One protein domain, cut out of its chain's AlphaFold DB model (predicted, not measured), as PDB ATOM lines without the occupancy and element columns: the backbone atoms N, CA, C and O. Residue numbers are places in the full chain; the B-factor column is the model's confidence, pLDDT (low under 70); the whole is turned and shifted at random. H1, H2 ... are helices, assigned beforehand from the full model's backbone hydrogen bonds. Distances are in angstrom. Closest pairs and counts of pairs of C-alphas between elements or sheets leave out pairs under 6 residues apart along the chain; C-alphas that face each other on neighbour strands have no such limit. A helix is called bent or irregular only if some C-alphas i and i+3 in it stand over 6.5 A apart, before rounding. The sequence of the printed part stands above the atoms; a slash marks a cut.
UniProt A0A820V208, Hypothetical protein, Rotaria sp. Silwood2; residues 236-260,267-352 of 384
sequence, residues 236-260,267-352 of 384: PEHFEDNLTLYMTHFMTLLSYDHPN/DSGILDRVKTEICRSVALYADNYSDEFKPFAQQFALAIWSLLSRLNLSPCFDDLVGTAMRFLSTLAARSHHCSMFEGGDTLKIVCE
ATOM      1  N   PRO A 236      21.174  27.148  12.262       95.94
ATOM      2  CA  PRO A 236      20.262  28.087  12.897       95.94
ATOM      3  C   PRO A 236      19.793  27.580  14.265       95.94
ATOM      4  O   PRO A 236      19.499  26.392  14.401       95.94
ATOM      5  N   GLU A 237      19.593  28.491  15.222       96.38
ATOM      6  CA  GLU A 237      19.137  28.198  16.601       96.38
ATOM      7  C   GLU A 237      17.918  27.261  16.634       96.38
ATOM      8  O   GLU A 237      17.913  26.253  17.334       96.38
ATOM      9  N   HIS A 238      16.916  27.506  15.779       97.31
ATOM     10  CA  HIS A 238      15.731  26.643  15.684       97.31
ATOM     11  C   HIS A 238      16.075  25.180  15.359       97.31
ATOM     12  O   HIS A 238      15.452  24.262  15.896       97.31
ATOM     13  N   PHE A 239      17.037  24.933  14.466       97.88
ATOM     14  CA  PHE A 239      17.442  23.571  14.109       97.88
ATOM     15  C   PHE A 239      18.410  22.966  15.121       97.88
ATOM     16  O   PHE A 239      18.364  21.753  15.303       97.88
ATOM     17  N   GLU A 240      19.213  23.778  15.807       97.44
ATOM     18  CA  GLU A 240      20.027  23.341  16.945       97.44
ATOM     19  C   GLU A 240      19.137  22.847  18.099       97.44
ATOM     20  O   GLU A 240      19.263  21.701  18.540       97.44
ATOM     21  N   ASP A 241      18.138  23.639  18.495       97.75
ATOM     22  CA  ASP A 241      17.170  23.294  19.544       97.75
ATOM     23  C   ASP A 241      16.375  22.021  19.214       97.75
ATOM     24  O   ASP A 241      16.045  21.208  20.085       97.75
ATOM     25  N   ASN A 242      16.064  21.823  17.930       97.88
ATOM     26  CA  ASN A 242      15.329  20.662  17.434       97.88
ATOM     27  C   ASN A 242      16.253  19.560  16.883       97.88
ATOM     28  O   ASN A 242      15.760  18.594  16.292       97.88
ATOM     29  N   LEU A 243      17.572  19.640  17.085       97.69
ATOM     30  CA  LEU A 243      18.529  18.733  16.446       97.69
ATOM     31  C   LEU A 243      18.263  17.275  16.816       97.69
ATOM     32  O   LEU A 243      18.203  16.400  15.951       97.69
ATOM     33  N   THR A 244      18.028  17.019  18.105       98.06
ATOM     34  CA  THR A 244      17.730  15.671  18.610       98.06
ATOM     35  C   THR A 244      16.501  15.077  17.920       98.06
ATOM     36  O   THR A 244      16.534  13.921  17.503       98.06
ATOM     37  N   LEU A 245      15.440  15.871  17.729       98.12
ATOM     38  CA  LEU A 245      14.216  15.444  17.045       98.12
ATOM     39  C   LEU A 245      14.513  14.994  15.606       98.12
ATOM     40  O   LEU A 245      14.116  13.895  15.208       98.12
ATOM     41  N   TYR A 246      15.210  15.831  14.831       98.44
ATOM     42  CA  TYR A 246      15.547  15.523  13.441       98.44
ATOM     43  C   TYR A 246      16.454  14.295  13.344       98.44
ATOM     44  O   TYR A 246      16.153  13.377  12.582       98.44
ATOM     45  N   MET A 247      17.503  14.218  14.166       98.06
ATOM     46  CA  MET A 247      18.444  13.094  14.157       98.06
ATOM     47  C   MET A 247      17.783  11.773  14.560       98.06
ATOM     48  O   MET A 247      18.055  10.739  13.945       98.06
ATOM     49  N   THR A 248      16.866  11.782  15.532       98.06
ATOM     50  CA  THR A 248      16.078  10.592  15.880       98.06
ATOM     51  C   THR A 248      15.212  10.134  14.708       98.06
ATOM     52  O   THR A 248      15.254   8.958  14.346       98.06
ATOM     53  N   HIS A 249      14.471  11.040  14.067       98.19
ATOM     54  CA  HIS A 249      13.609  10.681  12.939       98.19
ATOM     55  C   HIS A 249      14.393  10.257  11.692       98.19
ATOM     56  O   HIS A 249      13.996   9.303  11.023       98.19
ATOM     57  N   PHE A 250      15.531  10.890  11.405       98.44
ATOM     58  CA  PHE A 250      16.433  10.467  10.333       98.44
ATOM     59  C   PHE A 250      16.963   9.055  10.581       98.44
ATOM     60  O   PHE A 250      16.962   8.239   9.664       98.44
ATOM     61  N   MET A 251      17.333   8.723  11.821       97.62
ATOM     62  CA  MET A 251      17.736   7.361  12.177       97.62
ATOM     63  C   MET A 251      16.601   6.348  11.970       97.62
ATOM     64  O   MET A 251      16.831   5.257  11.437       97.62
ATOM     65  N   THR A 252      15.370   6.709  12.354       96.94
ATOM     66  CA  THR A 252      14.179   5.879  12.120       96.94
ATOM     67  C   THR A 252      13.981   5.607  10.631       96.94
ATOM     68  O   THR A 252      13.856   4.450  10.244       96.94
ATOM     69  N   LEU A 253      14.010   6.643   9.786       96.56
ATOM     70  CA  LEU A 253      13.826   6.510   8.335       96.56
ATOM     71  C   LEU A 253      14.968   5.743   7.658       96.56
ATOM     72  O   LEU A 253      14.728   4.960   6.740       96.56
ATOM     73  N   LEU A 254      16.206   5.926   8.121       94.94
ATOM     74  CA  LEU A 254      17.373   5.216   7.597       94.94
ATOM     75  C   LEU A 254      17.295   3.706   7.876       94.94
ATOM     76  O   LEU A 254      17.658   2.890   7.026       94.94
ATOM     77  N   SER A 255      16.788   3.347   9.056       92.94
ATOM     78  CA  SER A 255      16.605   1.956   9.484       92.94
ATOM     79  C   SER A 255      15.320   1.326   8.944       92.94
ATOM     80  O   SER A 255      15.213   0.101   8.914       92.94
ATOM     81  N   TYR A 256      14.354   2.146   8.522       93.31
ATOM     82  CA  TYR A 256      13.083   1.690   7.976       93.31
ATOM     83  C   TYR A 256      13.277   0.971   6.639       93.31
ATOM     84  O   TYR A 256      14.129   1.330   5.814       93.31
ATOM     85  N   ASP A 257      12.466  -0.061   6.433       89.44
ATOM     86  CA  ASP A 257      12.493  -0.874   5.233       89.44
ATOM     87  C   ASP A 257      11.085  -1.335   4.871       89.44
ATOM     88  O   ASP A 257      10.340  -1.806   5.730       89.44
ATOM     89  N   HIS A 258      10.711  -1.182   3.602       87.50
ATOM     90  CA  HIS A 258       9.405  -1.609   3.120       87.50
ATOM     91  C   HIS A 258       9.476  -1.999   1.635       87.50
ATOM     92  O   HIS A 258       9.798  -1.140   0.810       87.50
ATOM     93  N   PRO A 259       9.116  -3.246   1.258       83.81
ATOM     94  CA  PRO A 259       9.273  -3.763  -0.106       83.81
ATOM     95  C   PRO A 259       8.691  -2.865  -1.204       83.81
ATOM     96  O   PRO A 259       9.304  -2.693  -2.248       83.81
ATOM     97  N   ASN A 260       7.531  -2.246  -0.954       83.50
ATOM     98  CA  ASN A 260       6.816  -1.442  -1.954       83.50
ATOM     99  C   ASN A 260       7.346  -0.003  -2.122       83.50
ATOM    100  O   ASN A 260       6.765   0.769  -2.888       83.50
ATOM    101  N   ASP A 267      14.811   2.763 -11.739       69.69
ATOM    102  CA  ASP A 267      14.924   4.022 -10.990       69.69
ATOM    103  C   ASP A 267      15.034   3.780  -9.483       69.69
ATOM    104  O   ASP A 267      14.358   2.900  -8.947       69.69
ATOM    105  N   SER A 268      15.818   4.604  -8.775       77.81
ATOM    106  CA  SER A 268      15.909   4.563  -7.308       77.81
ATOM    107  C   SER A 268      14.530   4.747  -6.677       77.81
ATOM    108  O   SER A 268      13.825   5.714  -7.003       77.81
ATOM    109  N   GLY A 269      14.170   3.858  -5.747       87.69
ATOM    110  CA  GLY A 269      12.910   3.922  -5.018       87.69
ATOM    111  C   GLY A 269      12.808   5.186  -4.170       87.69
ATOM    112  O   GLY A 269      13.810   5.830  -3.843       87.69
ATOM    113  N   ILE A 270      11.590   5.566  -3.783       91.38
ATOM    114  CA  ILE A 270      11.398   6.771  -2.965       91.38
ATOM    115  C   ILE A 270      12.097   6.651  -1.603       91.38
ATOM    116  O   ILE A 270      12.663   7.627  -1.109       91.38
ATOM    117  N   LEU A 271      12.142   5.447  -1.026       92.56
ATOM    118  CA  LEU A 271      12.866   5.205   0.220       92.56
ATOM    119  C   LEU A 271      14.380   5.397   0.045       92.56
ATOM    120  O   LEU A 271      15.025   5.983   0.911       92.56
ATOM    121  N   ASP A 272      14.940   4.974  -1.087       91.69
ATOM    122  CA  ASP A 272      16.367   5.137  -1.391       91.69
ATOM    123  C   ASP A 272      16.740   6.609  -1.570       91.69
ATOM    124  O   ASP A 272      17.782   7.066  -1.092       91.69
ATOM    125  N   ARG A 273      15.849   7.391  -2.192       94.06
ATOM    126  CA  ARG A 273      15.997   8.848  -2.313       94.06
ATOM    127  C   ARG A 273      15.952   9.530  -0.945       94.06
ATOM    128  O   ARG A 273      16.789  10.384  -0.667       94.06
ATOM    129  N   VAL A 274      15.037   9.116  -0.063       96.62
ATOM    130  CA  VAL A 274      14.979   9.589   1.333       96.62
ATOM    131  C   VAL A 274      16.284   9.282   2.069       96.62
ATOM    132  O   VAL A 274      16.882  10.184   2.654       96.62
ATOM    133  N   LYS A 275      16.771   8.037   1.998       96.00
ATOM    134  CA  LYS A 275      18.034   7.627   2.635       96.00
ATOM    135  C   LYS A 275      19.226   8.410   2.084       96.00
ATOM    136  O   LYS A 275      20.082   8.830   2.858       96.00
ATOM    137  N   THR A 276      19.246   8.677   0.779       95.50
ATOM    138  CA  THR A 276      20.281   9.493   0.131       95.50
ATOM    139  C   THR A 276      20.324  10.903   0.719       95.50
ATOM    140  O   THR A 276      21.392  11.364   1.118       95.50
ATOM    141  N   GLU A 277      19.184  11.589   0.830       97.25
ATOM    142  CA  GLU A 277      19.144  12.955   1.380       97.25
ATOM    143  C   GLU A 277      19.436  12.994   2.886       97.25
ATOM    144  O   GLU A 277      20.050  13.951   3.365       97.25
ATOM    145  N   ILE A 278      19.085  11.941   3.635       98.19
ATOM    146  CA  ILE A 278      19.515  11.788   5.032       98.19
ATOM    147  C   ILE A 278      21.039  11.723   5.093       98.19
ATOM    148  O   ILE A 278      21.636  12.507   5.827       98.19
ATOM    149  N   CYS A 279      21.674  10.865   4.283       96.81
ATOM    150  CA  CYS A 279      23.135  10.769   4.194       96.81
ATOM    151  C   CYS A 279      23.782  12.123   3.847       96.81
ATOM    152  O   CYS A 279      24.797  12.476   4.444       96.81
ATOM    153  N   ARG A 280      23.189  12.916   2.935       96.44
ATOM    154  CA  ARG A 280      23.671  14.279   2.613       96.44
ATOM    155  C   ARG A 280      23.592  15.200   3.824       96.44
ATOM    156  O   ARG A 280      24.553  15.904   4.120       96.44
ATOM    157  N   SER A 281      22.463  15.176   4.521       96.94
ATOM    158  CA  SER A 281      22.207  16.037   5.677       96.94
ATOM    159  C   SER A 281      23.129  15.710   6.846       96.94
ATOM    160  O   SER A 281      23.720  16.613   7.429       96.94
ATOM    161  N   VAL A 282      23.340  14.429   7.158       96.44
ATOM    162  CA  VAL A 282      24.267  14.048   8.235       96.44
ATOM    163  C   VAL A 282      25.732  14.252   7.850       96.44
ATOM    164  O   VAL A 282      26.539  14.533   8.726       96.44
ATOM    165  N   ALA A 283      26.088  14.182   6.560       94.31
ATOM    166  CA  ALA A 283      27.415  14.582   6.080       94.31
ATOM    167  C   ALA A 283      27.676  16.072   6.293       94.31
ATOM    168  O   ALA A 283      28.732  16.422   6.809       94.31
ATOM    169  N   LEU A 284      26.702  16.924   5.965       94.81
ATOM    170  CA  LEU A 284      26.784  18.358   6.236       94.81
ATOM    171  C   LEU A 284      27.012  18.628   7.726       94.81
ATOM    172  O   LEU A 284      27.882  19.415   8.066       94.81
ATOM    173  N   TYR A 285      26.276  17.957   8.612       95.06
ATOM    174  CA  TYR A 285      26.438  18.130  10.056       95.06
ATOM    175  C   TYR A 285      27.764  17.573  10.583       95.06
ATOM    176  O   TYR A 285      28.423  18.217  11.390       95.06
ATOM    177  N   ALA A 286      28.197  16.409  10.098       92.38
ATOM    178  CA  ALA A 286      29.497  15.851  10.456       92.38
ATOM    179  C   ALA A 286      30.662  16.756  10.029       92.38
ATOM    180  O   ALA A 286      31.694  16.766  10.702       92.38
ATOM    181  N   ASP A 287      30.504  17.499   8.930       91.94
ATOM    182  CA  ASP A 287      31.523  18.414   8.426       91.94
ATOM    183  C   ASP A 287      31.425  19.810   9.072       91.94
ATOM    184  O   ASP A 287      32.356  20.316   9.698       91.94
ATOM    185  N   ASN A 288      30.273  20.454   9.000       92.31
ATOM    186  CA  ASN A 288      30.174  21.864   9.365       92.31
ATOM    187  C   ASN A 288      29.854  22.076  10.853       92.31
ATOM    188  O   ASN A 288      30.237  23.108  11.396       92.31
ATOM    189  N   TYR A 289      29.208  21.106  11.512       93.69
ATOM    190  CA  TYR A 289      28.625  21.232  12.862       93.69
ATOM    191  C   TYR A 289      28.994  20.022  13.739       93.69
ATOM    192  O   TYR A 289      28.147  19.334  14.319       93.69
ATOM    193  N   SER A 290      30.284  19.662  13.744       89.25
ATOM    194  CA  SER A 290      30.725  18.384  14.319       89.25
ATOM    195  C   SER A 290      30.575  18.296  15.830       89.25
ATOM    196  O   SER A 290      30.428  17.189  16.346       89.25
ATOM    197  N   ASP A 291      30.633  19.422  16.538       91.12
ATOM    198  CA  ASP A 291      30.524  19.430  17.995       91.12
ATOM    199  C   ASP A 291      29.094  19.088  18.425       91.12
ATOM    200  O   ASP A 291      28.888  18.225  19.283       91.12
ATOM    201  N   GLU A 292      28.111  19.670  17.742       93.94
ATOM    202  CA  GLU A 292      26.684  19.429  17.925       93.94
ATOM    203  C   GLU A 292      26.283  18.037  17.413       93.94
ATOM    204  O   GLU A 292      25.459  17.352  18.022       93.94
ATOM    205  N   PHE A 293      26.894  17.573  16.316       93.75
ATOM    206  CA  PHE A 293      26.609  16.258  15.732       93.75
ATOM    207  C   PHE A 293      27.263  15.085  16.482       93.75
ATOM    208  O   PHE A 293      26.812  13.938  16.371       93.75
ATOM    209  N   LYS A 294      28.305  15.341  17.282       90.75
ATOM    210  CA  LYS A 294      29.093  14.328  18.002       90.75
ATOM    211  C   LYS A 294      28.270  13.255  18.737       90.75
ATOM    212  O   LYS A 294      28.652  12.086  18.632       90.75
ATOM    213  N   PRO A 295      27.161  13.566  19.446       93.06
ATOM    214  CA  PRO A 295      26.356  12.555  20.142       93.06
ATOM    215  C   PRO A 295      25.712  11.527  19.200       93.06
ATOM    216  O   PRO A 295      25.430  10.403  19.611       93.06
ATOM    217  N   PHE A 296      25.495  11.894  17.935       94.12
ATOM    218  CA  PHE A 296      24.807  11.076  16.937       94.12
ATOM    219  C   PHE A 296      25.769  10.390  15.959       94.12
ATOM    220  O   PHE A 296      25.388   9.424  15.295       94.12
ATOM    221  N   ALA A 297      27.019  10.848  15.871       89.31
ATOM    222  CA  ALA A 297      27.986  10.361  14.889       89.31
ATOM    223  C   ALA A 297      28.137   8.831  14.909       89.31
ATOM    224  O   ALA A 297      28.097   8.189  13.856       89.31
ATOM    225  N   GLN A 298      28.230   8.231  16.103       87.25
ATOM    226  CA  GLN A 298      28.465   6.795  16.217       87.25
ATOM    227  C   GLN A 298      27.299   5.953  15.685       87.25
ATOM    228  O   GLN A 298      27.508   5.000  14.934       87.25
ATOM    229  N   GLN A 299      26.069   6.307  16.063       90.38
ATOM    230  CA  GLN A 299      24.877   5.581  15.628       90.38
ATOM    231  C   GLN A 299      24.669   5.695  14.110       90.38
ATOM    232  O   GLN A 299      24.334   4.700  13.470       90.38
ATOM    233  N   PHE A 300      24.916   6.871  13.517       93.44
ATOM    234  CA  PHE A 300      24.773   7.073  12.070       93.44
ATOM    235  C   PHE A 300      25.835   6.336  11.276       93.44
ATOM    236  O   PHE A 300      25.495   5.729  10.265       93.44
ATOM    237  N   ALA A 301      27.084   6.318  11.749       88.44
ATOM    238  CA  ALA A 301      28.123   5.495  11.144       88.44
ATOM    239  C   ALA A 301      27.662   4.032  11.068       88.44
ATOM    240  O   ALA A 301      27.546   3.488   9.973       88.44
ATOM    241  N   LEU A 302      27.298   3.420  12.199       86.69
ATOM    242  CA  LEU A 302      26.880   2.013  12.239       86.69
ATOM    243  C   LEU A 302      25.663   1.717  11.345       86.69
ATOM    244  O   LEU A 302      25.649   0.707  10.638       86.69
ATOM    245  N   ALA A 303      24.659   2.596  11.343       90.81
ATOM    246  CA  ALA A 303      23.461   2.427  10.525       90.81
ATOM    247  C   ALA A 303      23.763   2.526   9.020       90.81
ATOM    248  O   ALA A 303      23.299   1.690   8.243       90.81
ATOM    249  N   ILE A 304      24.579   3.502   8.609       90.56
ATOM    250  CA  ILE A 304      25.002   3.670   7.212       90.56
ATOM    251  C   ILE A 304      25.902   2.506   6.777       90.56
ATOM    252  O   ILE A 304      25.768   2.024   5.654       90.56
ATOM    253  N   TRP A 305      26.730   1.970   7.677       84.00
ATOM    254  CA  TRP A 305      27.474   0.730   7.441       84.00
ATOM    255  C   TRP A 305      26.551  -0.438   7.113       84.00
ATOM    256  O   TRP A 305      26.685  -1.080   6.075       84.00
ATOM    257  N   SER A 306      25.578  -0.690   7.991       85.25
ATOM    258  CA  SER A 306      24.609  -1.770   7.810       85.25
ATOM    259  C   SER A 306      23.762  -1.587   6.549       85.25
ATOM    260  O   SER A 306      23.325  -2.569   5.946       85.25
ATOM    261  N   LEU A 307      23.510  -0.343   6.138       88.19
ATOM    262  CA  LEU A 307      22.861  -0.042   4.870       88.19
ATOM    263  C   LEU A 307      23.748  -0.457   3.690       88.19
ATOM    264  O   LEU A 307      23.306  -1.265   2.881       88.19
ATOM    265  N   LEU A 308      24.994   0.023   3.627       84.62
ATOM    266  CA  LEU A 308      25.927  -0.267   2.530       84.62
ATOM    267  C   LEU A 308      26.185  -1.768   2.350       84.62
ATOM    268  O   LEU A 308      26.165  -2.246   1.222       84.62
ATOM    269  N   SER A 309      26.334  -2.528   3.440       82.38
ATOM    270  CA  SER A 309      26.529  -3.986   3.382       82.38
ATOM    271  C   SER A 309      25.328  -4.766   2.822       82.38
ATOM    272  O   SER A 309      25.461  -5.952   2.526       82.38
ATOM    273  N   ARG A 310      24.142  -4.148   2.724       82.75
ATOM    274  CA  ARG A 310      22.914  -4.781   2.205       82.75
ATOM    275  C   ARG A 310      22.565  -4.359   0.780       82.75
ATOM    276  O   ARG A 310      21.720  -5.008   0.165       82.75
ATOM    277  N   LEU A 311      23.156  -3.276   0.277       81.50
ATOM    278  CA  LEU A 311      22.886  -2.792  -1.073       81.50
ATOM    279  C   LEU A 311      23.538  -3.713  -2.107       81.50
ATOM    280  O   LEU A 311      24.611  -4.270  -1.886       81.50
ATOM    281  N   ASN A 312      22.867  -3.873  -3.244       75.31
ATOM    282  CA  ASN A 312      23.437  -4.553  -4.401       75.31
ATOM    283  C   ASN A 312      24.121  -3.535  -5.333       75.31
ATOM    284  O   ASN A 312      24.002  -2.327  -5.145       75.31
ATOM    285  N   LEU A 313      24.828  -4.030  -6.351       73.25
ATOM    286  CA  LEU A 313      25.602  -3.215  -7.298       73.25
ATOM    287  C   LEU A 313      24.746  -2.560  -8.401       73.25
ATOM    288  O   LEU A 313      25.266  -2.208  -9.457       73.25
ATOM    289  N   SER A 314      23.429  -2.433  -8.204       77.56
ATOM    290  CA  SER A 314      22.563  -1.799  -9.195       77.56
ATOM    291  C   SER A 314      22.875  -0.299  -9.311       77.56
ATOM    292  O   SER A 314      22.953   0.374  -8.279       77.56
ATOM    293  N   PRO A 315      22.944   0.258 -10.538       78.25
ATOM    294  CA  PRO A 315      23.170   1.690 -10.754       78.25
ATOM    295  C   PRO A 315      22.165   2.603 -10.040       78.25
ATOM    296  O   PRO A 315      22.485   3.737  -9.692       78.25
ATOM    297  N   CYS A 316      20.954   2.112  -9.747       80.31
ATOM    298  CA  CYS A 316      19.951   2.885  -9.012       80.31
ATOM    299  C   CYS A 316      20.377   3.244  -7.573       80.31
ATOM    300  O   CYS A 316      19.781   4.141  -6.975       80.31
ATOM    301  N   PHE A 317      21.408   2.599  -7.016       83.69
ATOM    302  CA  PHE A 317      21.941   2.903  -5.686       83.69
ATOM    303  C   PHE A 317      23.205   3.772  -5.705       83.69
ATOM    304  O   PHE A 317      23.702   4.111  -4.632       83.69
ATOM    305  N   ASP A 318      23.720   4.174  -6.871       84.25
ATOM    306  CA  ASP A 318      25.007   4.882  -6.974       84.25
ATOM    307  C   ASP A 318      25.026   6.194  -6.190       84.25
ATOM    308  O   ASP A 318      25.969   6.464  -5.440       84.25
ATOM    309  N   ASP A 319      23.952   6.980  -6.280       87.38
ATOM    310  CA  ASP A 319      23.817   8.225  -5.522       87.38
ATOM    311  C   ASP A 319      23.802   7.979  -4.006       87.38
ATOM    312  O   ASP A 319      24.421   8.730  -3.240       87.38
ATOM    313  N   LEU A 320      23.123   6.916  -3.563       89.94
ATOM    314  CA  LEU A 320      23.043   6.536  -2.155       89.94
ATOM    315  C   LEU A 320      24.413   6.092  -1.642       89.94
ATOM    316  O   LEU A 320      24.877   6.607  -0.622       89.94
ATOM    317  N   VAL A 321      25.074   5.184  -2.365       88.69
ATOM    318  CA  VAL A 321      26.403   4.662  -2.028       88.69
ATOM    319  C   VAL A 321      27.427   5.792  -2.016       88.69
ATOM    320  O   VAL A 321      28.141   5.952  -1.028       88.69
ATOM    321  N   GLY A 322      27.462   6.628  -3.054       88.44
ATOM    322  CA  GLY A 322      28.400   7.746  -3.151       88.44
ATOM    323  C   GLY A 322      28.231   8.753  -2.013       88.44
ATOM    324  O   GLY A 322      29.211   9.219  -1.427       88.44
ATOM    325  N   THR A 323      26.988   9.054  -1.637       90.75
ATOM    326  CA  THR A 323      26.714   9.970  -0.527       90.75
ATOM    327  C   THR A 323      27.042   9.349   0.834       90.75
ATOM    328  O   THR A 323      27.661  10.001   1.674       90.75
ATOM    329  N   ALA A 324      26.655   8.092   1.052       90.56
ATOM    330  CA  ALA A 324      26.972   7.347   2.264       90.56
ATOM    331  C   ALA A 324      28.490   7.238   2.467       90.56
ATOM    332  O   ALA A 324      28.994   7.558   3.540       90.56
ATOM    333  N   MET A 325      29.240   6.893   1.418       87.62
ATOM    334  CA  MET A 325      30.701   6.848   1.457       87.62
ATOM    335  C   MET A 325      31.310   8.220   1.753       87.62
ATOM    336  O   MET A 325      32.238   8.304   2.552       87.62
ATOM    337  N   ARG A 326      30.769   9.309   1.187       90.00
ATOM    338  CA  ARG A 326      31.217  10.672   1.524       90.00
ATOM    339  C   ARG A 326      31.056  10.970   3.015       90.00
ATOM    340  O   ARG A 326      31.990  11.492   3.620       90.00
ATOM    341  N   PHE A 327      29.916  10.621   3.612       91.31
ATOM    342  CA  PHE A 327      29.698  10.770   5.055       91.31
ATOM    343  C   PHE A 327      30.745   9.991   5.866       91.31
ATOM    344  O   PHE A 327      31.385  10.552   6.754       91.31
ATOM    345  N   LEU A 328      30.970   8.720   5.521       88.25
ATOM    346  CA  LEU A 328      31.939   7.873   6.215       88.25
ATOM    347  C   LEU A 328      33.371   8.399   6.095       88.25
ATOM    348  O   LEU A 328      34.088   8.444   7.091       88.25
ATOM    349  N   SER A 329      33.766   8.857   4.907       86.25
ATOM    350  CA  SER A 329      35.064   9.497   4.674       86.25
ATOM    351  C   SER A 329      35.224  10.787   5.479       86.25
ATOM    352  O   SER A 329      36.288  11.028   6.043       86.25
ATOM    353  N   THR A 330      34.163  11.592   5.582       87.44
ATOM    354  CA  THR A 330      34.155  12.833   6.378       87.44
ATOM    355  C   THR A 330      34.385  12.530   7.857       87.44
ATOM    356  O   THR A 330      35.214  13.170   8.498       87.44
ATOM    357  N   LEU A 331      33.710  11.509   8.394       85.06
ATOM    358  CA  LEU A 331      33.934  11.058   9.768       85.06
ATOM    359  C   LEU A 331      35.342  10.489   9.970       85.06
ATOM    360  O   LEU A 331      35.993  10.822  10.956       85.06
ATOM    361  N   ALA A 332      35.829   9.665   9.040       82.25
ATOM    362  CA  ALA A 332      37.157   9.061   9.125       82.25
ATOM    363  C   ALA A 332      38.284  10.106   9.107       82.25
ATOM    364  O   ALA A 332      39.306   9.913   9.763       82.25
ATOM    365  N   ALA A 333      38.100  11.211   8.382       82.38
ATOM    366  CA  ALA A 333      39.064  12.306   8.313       82.38
ATOM    367  C   ALA A 333      39.163  13.118   9.620       82.38
ATOM    368  O   ALA A 333      40.139  13.843   9.819       82.38
ATOM    369  N   ARG A 334      38.177  13.013  10.524       76.56
ATOM    370  CA  ARG A 334      38.151  13.771  11.782       76.56
ATOM    371  C   ARG A 334      38.745  12.963  12.930       76.56
ATOM    372  O   ARG A 334      38.223  11.916  13.307       76.56
ATOM    373  N   SER A 335      39.787  13.515  13.555       60.72
ATOM    374  CA  SER A 335      40.588  12.848  14.598       60.72
ATOM    375  C   SER A 335      39.768  12.286  15.767       60.72
ATOM    376  O   SER A 335      40.126  11.260  16.337       60.72
ATOM    377  N   HIS A 336      38.646  12.922  16.115       68.56
ATOM    378  CA  HIS A 336      37.779  12.505  17.220       68.56
ATOM    379  C   HIS A 336      36.886  11.295  16.906       68.56
ATOM    380  O   HIS A 336      36.335  10.701  17.832       68.56
ATOM    381  N   HIS A 337      36.745  10.925  15.631       66.62
ATOM    382  CA  HIS A 337      35.949   9.782  15.183       66.62
ATOM    383  C   HIS A 337      36.808   8.653  14.600       66.62
ATOM    384  O   HIS A 337      36.301   7.540  14.469       66.62
ATOM    385  N   CYS A 338      38.103   8.883  14.335       61.16
ATOM    386  CA  CYS A 338      39.038   7.877  13.810       61.16
ATOM    387  C   CYS A 338      39.052   6.573  14.621       61.16
ATOM    388  O   CYS A 338      39.065   5.497  14.028       61.16
ATOM    389  N   SER A 339      38.939   6.640  15.953       66.44
ATOM    390  CA  SER A 339      38.940   5.447  16.815       66.44
ATOM    391  C   SER A 339      37.809   4.460  16.502       66.44
ATOM    392  O   SER A 339      37.905   3.282  16.830       66.44
ATOM    393  N   MET A 340      36.732   4.916  15.852       66.56
ATOM    394  CA  MET A 340      35.649   4.047  15.383       66.56
ATOM    395  C   MET A 340      36.032   3.191  14.164       66.56
ATOM    396  O   MET A 340      35.417   2.155  13.919       66.56
ATOM    397  N   PHE A 341      37.037   3.628  13.410       67.88
ATOM    398  CA  PHE A 341      37.525   3.009  12.179       67.88
ATOM    399  C   PHE A 341      38.846   2.264  12.403       67.88
ATOM    400  O   PHE A 341      39.272   1.510  11.544       67.88
ATOM    401  N   GLU A 342      39.493   2.440  13.556       66.50
ATOM    402  CA  GLU A 342      40.761   1.782  13.902       66.50
ATOM    403  C   GLU A 342      40.605   0.286  14.235       66.50
ATOM    404  O   GLU A 342      41.590  -0.453  14.268       66.50
ATOM    405  N   GLY A 343      39.376  -0.192  14.457       67.00
ATOM    406  CA  GLY A 343      39.098  -1.612  14.660       67.00
ATOM    407  C   GLY A 343      39.425  -2.434  13.408       67.00
ATOM    408  O   GLY A 343      38.821  -2.228  12.356       67.00
ATOM    409  N   GLY A 344      40.345  -3.400  13.524       59.78
ATOM    410  CA  GLY A 344      40.801  -4.228  12.396       59.78
ATOM    411  C   GLY A 344      39.676  -4.971  11.658       59.78
ATOM    412  O   GLY A 344      39.726  -5.096  10.435       59.78
ATOM    413  N   ASP A 345      38.627  -5.386  12.371       67.31
ATOM    414  CA  ASP A 345      37.450  -6.026  11.770       67.31
ATOM    415  C   ASP A 345      36.587  -5.035  10.968       67.31
ATOM    416  O   ASP A 345      36.071  -5.389   9.908       67.31
ATOM    417  N   THR A 346      36.476  -3.778  11.414       64.75
ATOM    418  CA  THR A 346      35.703  -2.732  10.725       64.75
ATOM    419  C   THR A 346      36.343  -2.387   9.382       64.75
ATOM    420  O   THR A 346      35.658  -2.396   8.362       64.75
ATOM    421  N   LEU A 347      37.663  -2.161   9.340       68.06
ATOM    422  CA  LEU A 347      38.382  -1.893   8.084       68.06
ATOM    423  C   LEU A 347      38.310  -3.070   7.113       68.06
ATOM    424  O   LEU A 347      38.141  -2.871   5.910       68.06
ATOM    425  N   LYS A 348      38.399  -4.299   7.628       71.81
ATOM    426  CA  LYS A 348      38.263  -5.499   6.806       71.81
ATOM    427  C   LYS A 348      36.880  -5.575   6.158       71.81
ATOM    428  O   LYS A 348      36.793  -5.762   4.949       71.81
ATOM    429  N   ILE A 349      35.815  -5.358   6.932       67.88
ATOM    430  CA  ILE A 349      34.437  -5.317   6.422       67.88
ATOM    431  C   ILE A 349      34.274  -4.217   5.366       67.88
ATOM    432  O   ILE A 349      33.663  -4.459   4.331       67.88
ATOM    433  N   VAL A 350      34.850  -3.030   5.581       66.88
ATOM    434  CA  VAL A 350      34.803  -1.922   4.610       66.88
ATOM    435  C   VAL A 350      35.434  -2.314   3.286       66.88
ATOM    436  O   VAL A 350      34.816  -2.158   2.232       66.88
ATOM    437  N   CYS A 351      36.656  -2.835   3.337       70.25
ATOM    438  CA  CYS A 351      37.367  -3.245   2.139       70.25
ATOM    439  C   CYS A 351      36.630  -4.382   1.424       70.25
ATOM    440  O   CYS A 351      36.407  -4.293   0.223       70.25
ATOM    441  N   GLU A 352      36.210  -5.420   2.150       74.69
ATOM    442  CA  GLU A 352      35.655  -6.645   1.562       74.69
ATOM    443  C   GLU A 352      34.189  -6.535   1.133       74.69
ATOM    444  O   GLU A 352      33.822  -7.110   0.113       74.69
TER     445      GLU A 352
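What this domain is: This is residues 236 to 260 and 267 to 352 of the 384 residues of the protein "Hypothetical protein" of Rotaria sp. Silwood2 (UniProt A0A820V208). You are looking at an up-and-down bundle of four helices in two crossed pairs: H2 and H4 run side by side, and H3 and H5, also side by side, cross them at a slant. Short H1 forms a corner before H2 at one end of the bundle, and H6, the last helix, lies past H4 and H5 at one edge and touches no helix. The printed part has 111 residues with six named helices, H1 to H6 in chain order, and no named strand; the class is all helix. It is compact, with a radius of gyration of the C-alphas of 14.0 A, and flat in outline, spanning 38 by 34 by 18 A.

Where its parts are: Find C-alpha 237 at (19.137, 28.198, 16.601), where H1, residues 237 to 241, begins. Next comes H2, residues 243 to 255, 18.3 A from first to last C-alpha. Past the cut, look for C-alpha 270 at (11.398, 6.771, -2.965); from there H3, residues 270 to 288, runs 27.1 A. H4, residues 290 to 308, covers 22.6 A; it is irregular, with C-alphas 295 and 298 7.3 A apart, and has a kink of 61 degrees near residue 297. H5, residues 315 to 333, covers 27.0 A and is irregular too, with C-alphas 316 and 319 7.5 A apart. H6, residues 344 to 352, ends at C-alpha 352, (35.655, -6.645, 1.562).

How they stand to each other: Begin at the hub, H3 and H4, each touching three helices. They form a helical hairpin, opposite ways at a tilt of 35.1 degrees, only just steep; the closest C-alphas, of Tyr 285 and Phe 293, are 6.0 A apart. H3 touches H5 the same way at a shallow tilt of 20 degrees, the C-alphas of Ala 283 and Phe 327 closest at 4.6 A. H4 and H5 form another helical hairpin, at a steep tilt of 41 degrees, with the C-alphas of Ile 304 and Ala 324 closest at 6.5 A. H2 touches H4 the same way at a shallow tilt of 5 degrees, closest at the C-alphas of Ser 255 and Ala 303, 7.0 A. With residues 250 to 254 alone H2 touches H3, closest at the C-alphas of Leu 254 and Lys 275, 5.6 A. H1 and H4 are close but not clearly touching, at 7.8 A between the C-alphas of Glu 240 and Glu 292. H6 is apart from H5, and only just apart from H4, at 8.3 A. Every O i to N i+4 pair is within hydrogen-bond range in H1, H2, H3 and H6, against 11 of 15 in H4 and 13 of 15 in H5.

The domain as a whole: The two farthest C-alphas, of Glu 237 and Glu 352, are 41.4 A apart. Residues 261 to 266 are not printed; C-alphas 260 and 267 stand 13.3 A apart across the cut. Of the links that are printed whole, none is long. The mean pLDDT of the printed part is 86.6; look for values under 70 at residues 267, 335 to 347, and 349 to 350.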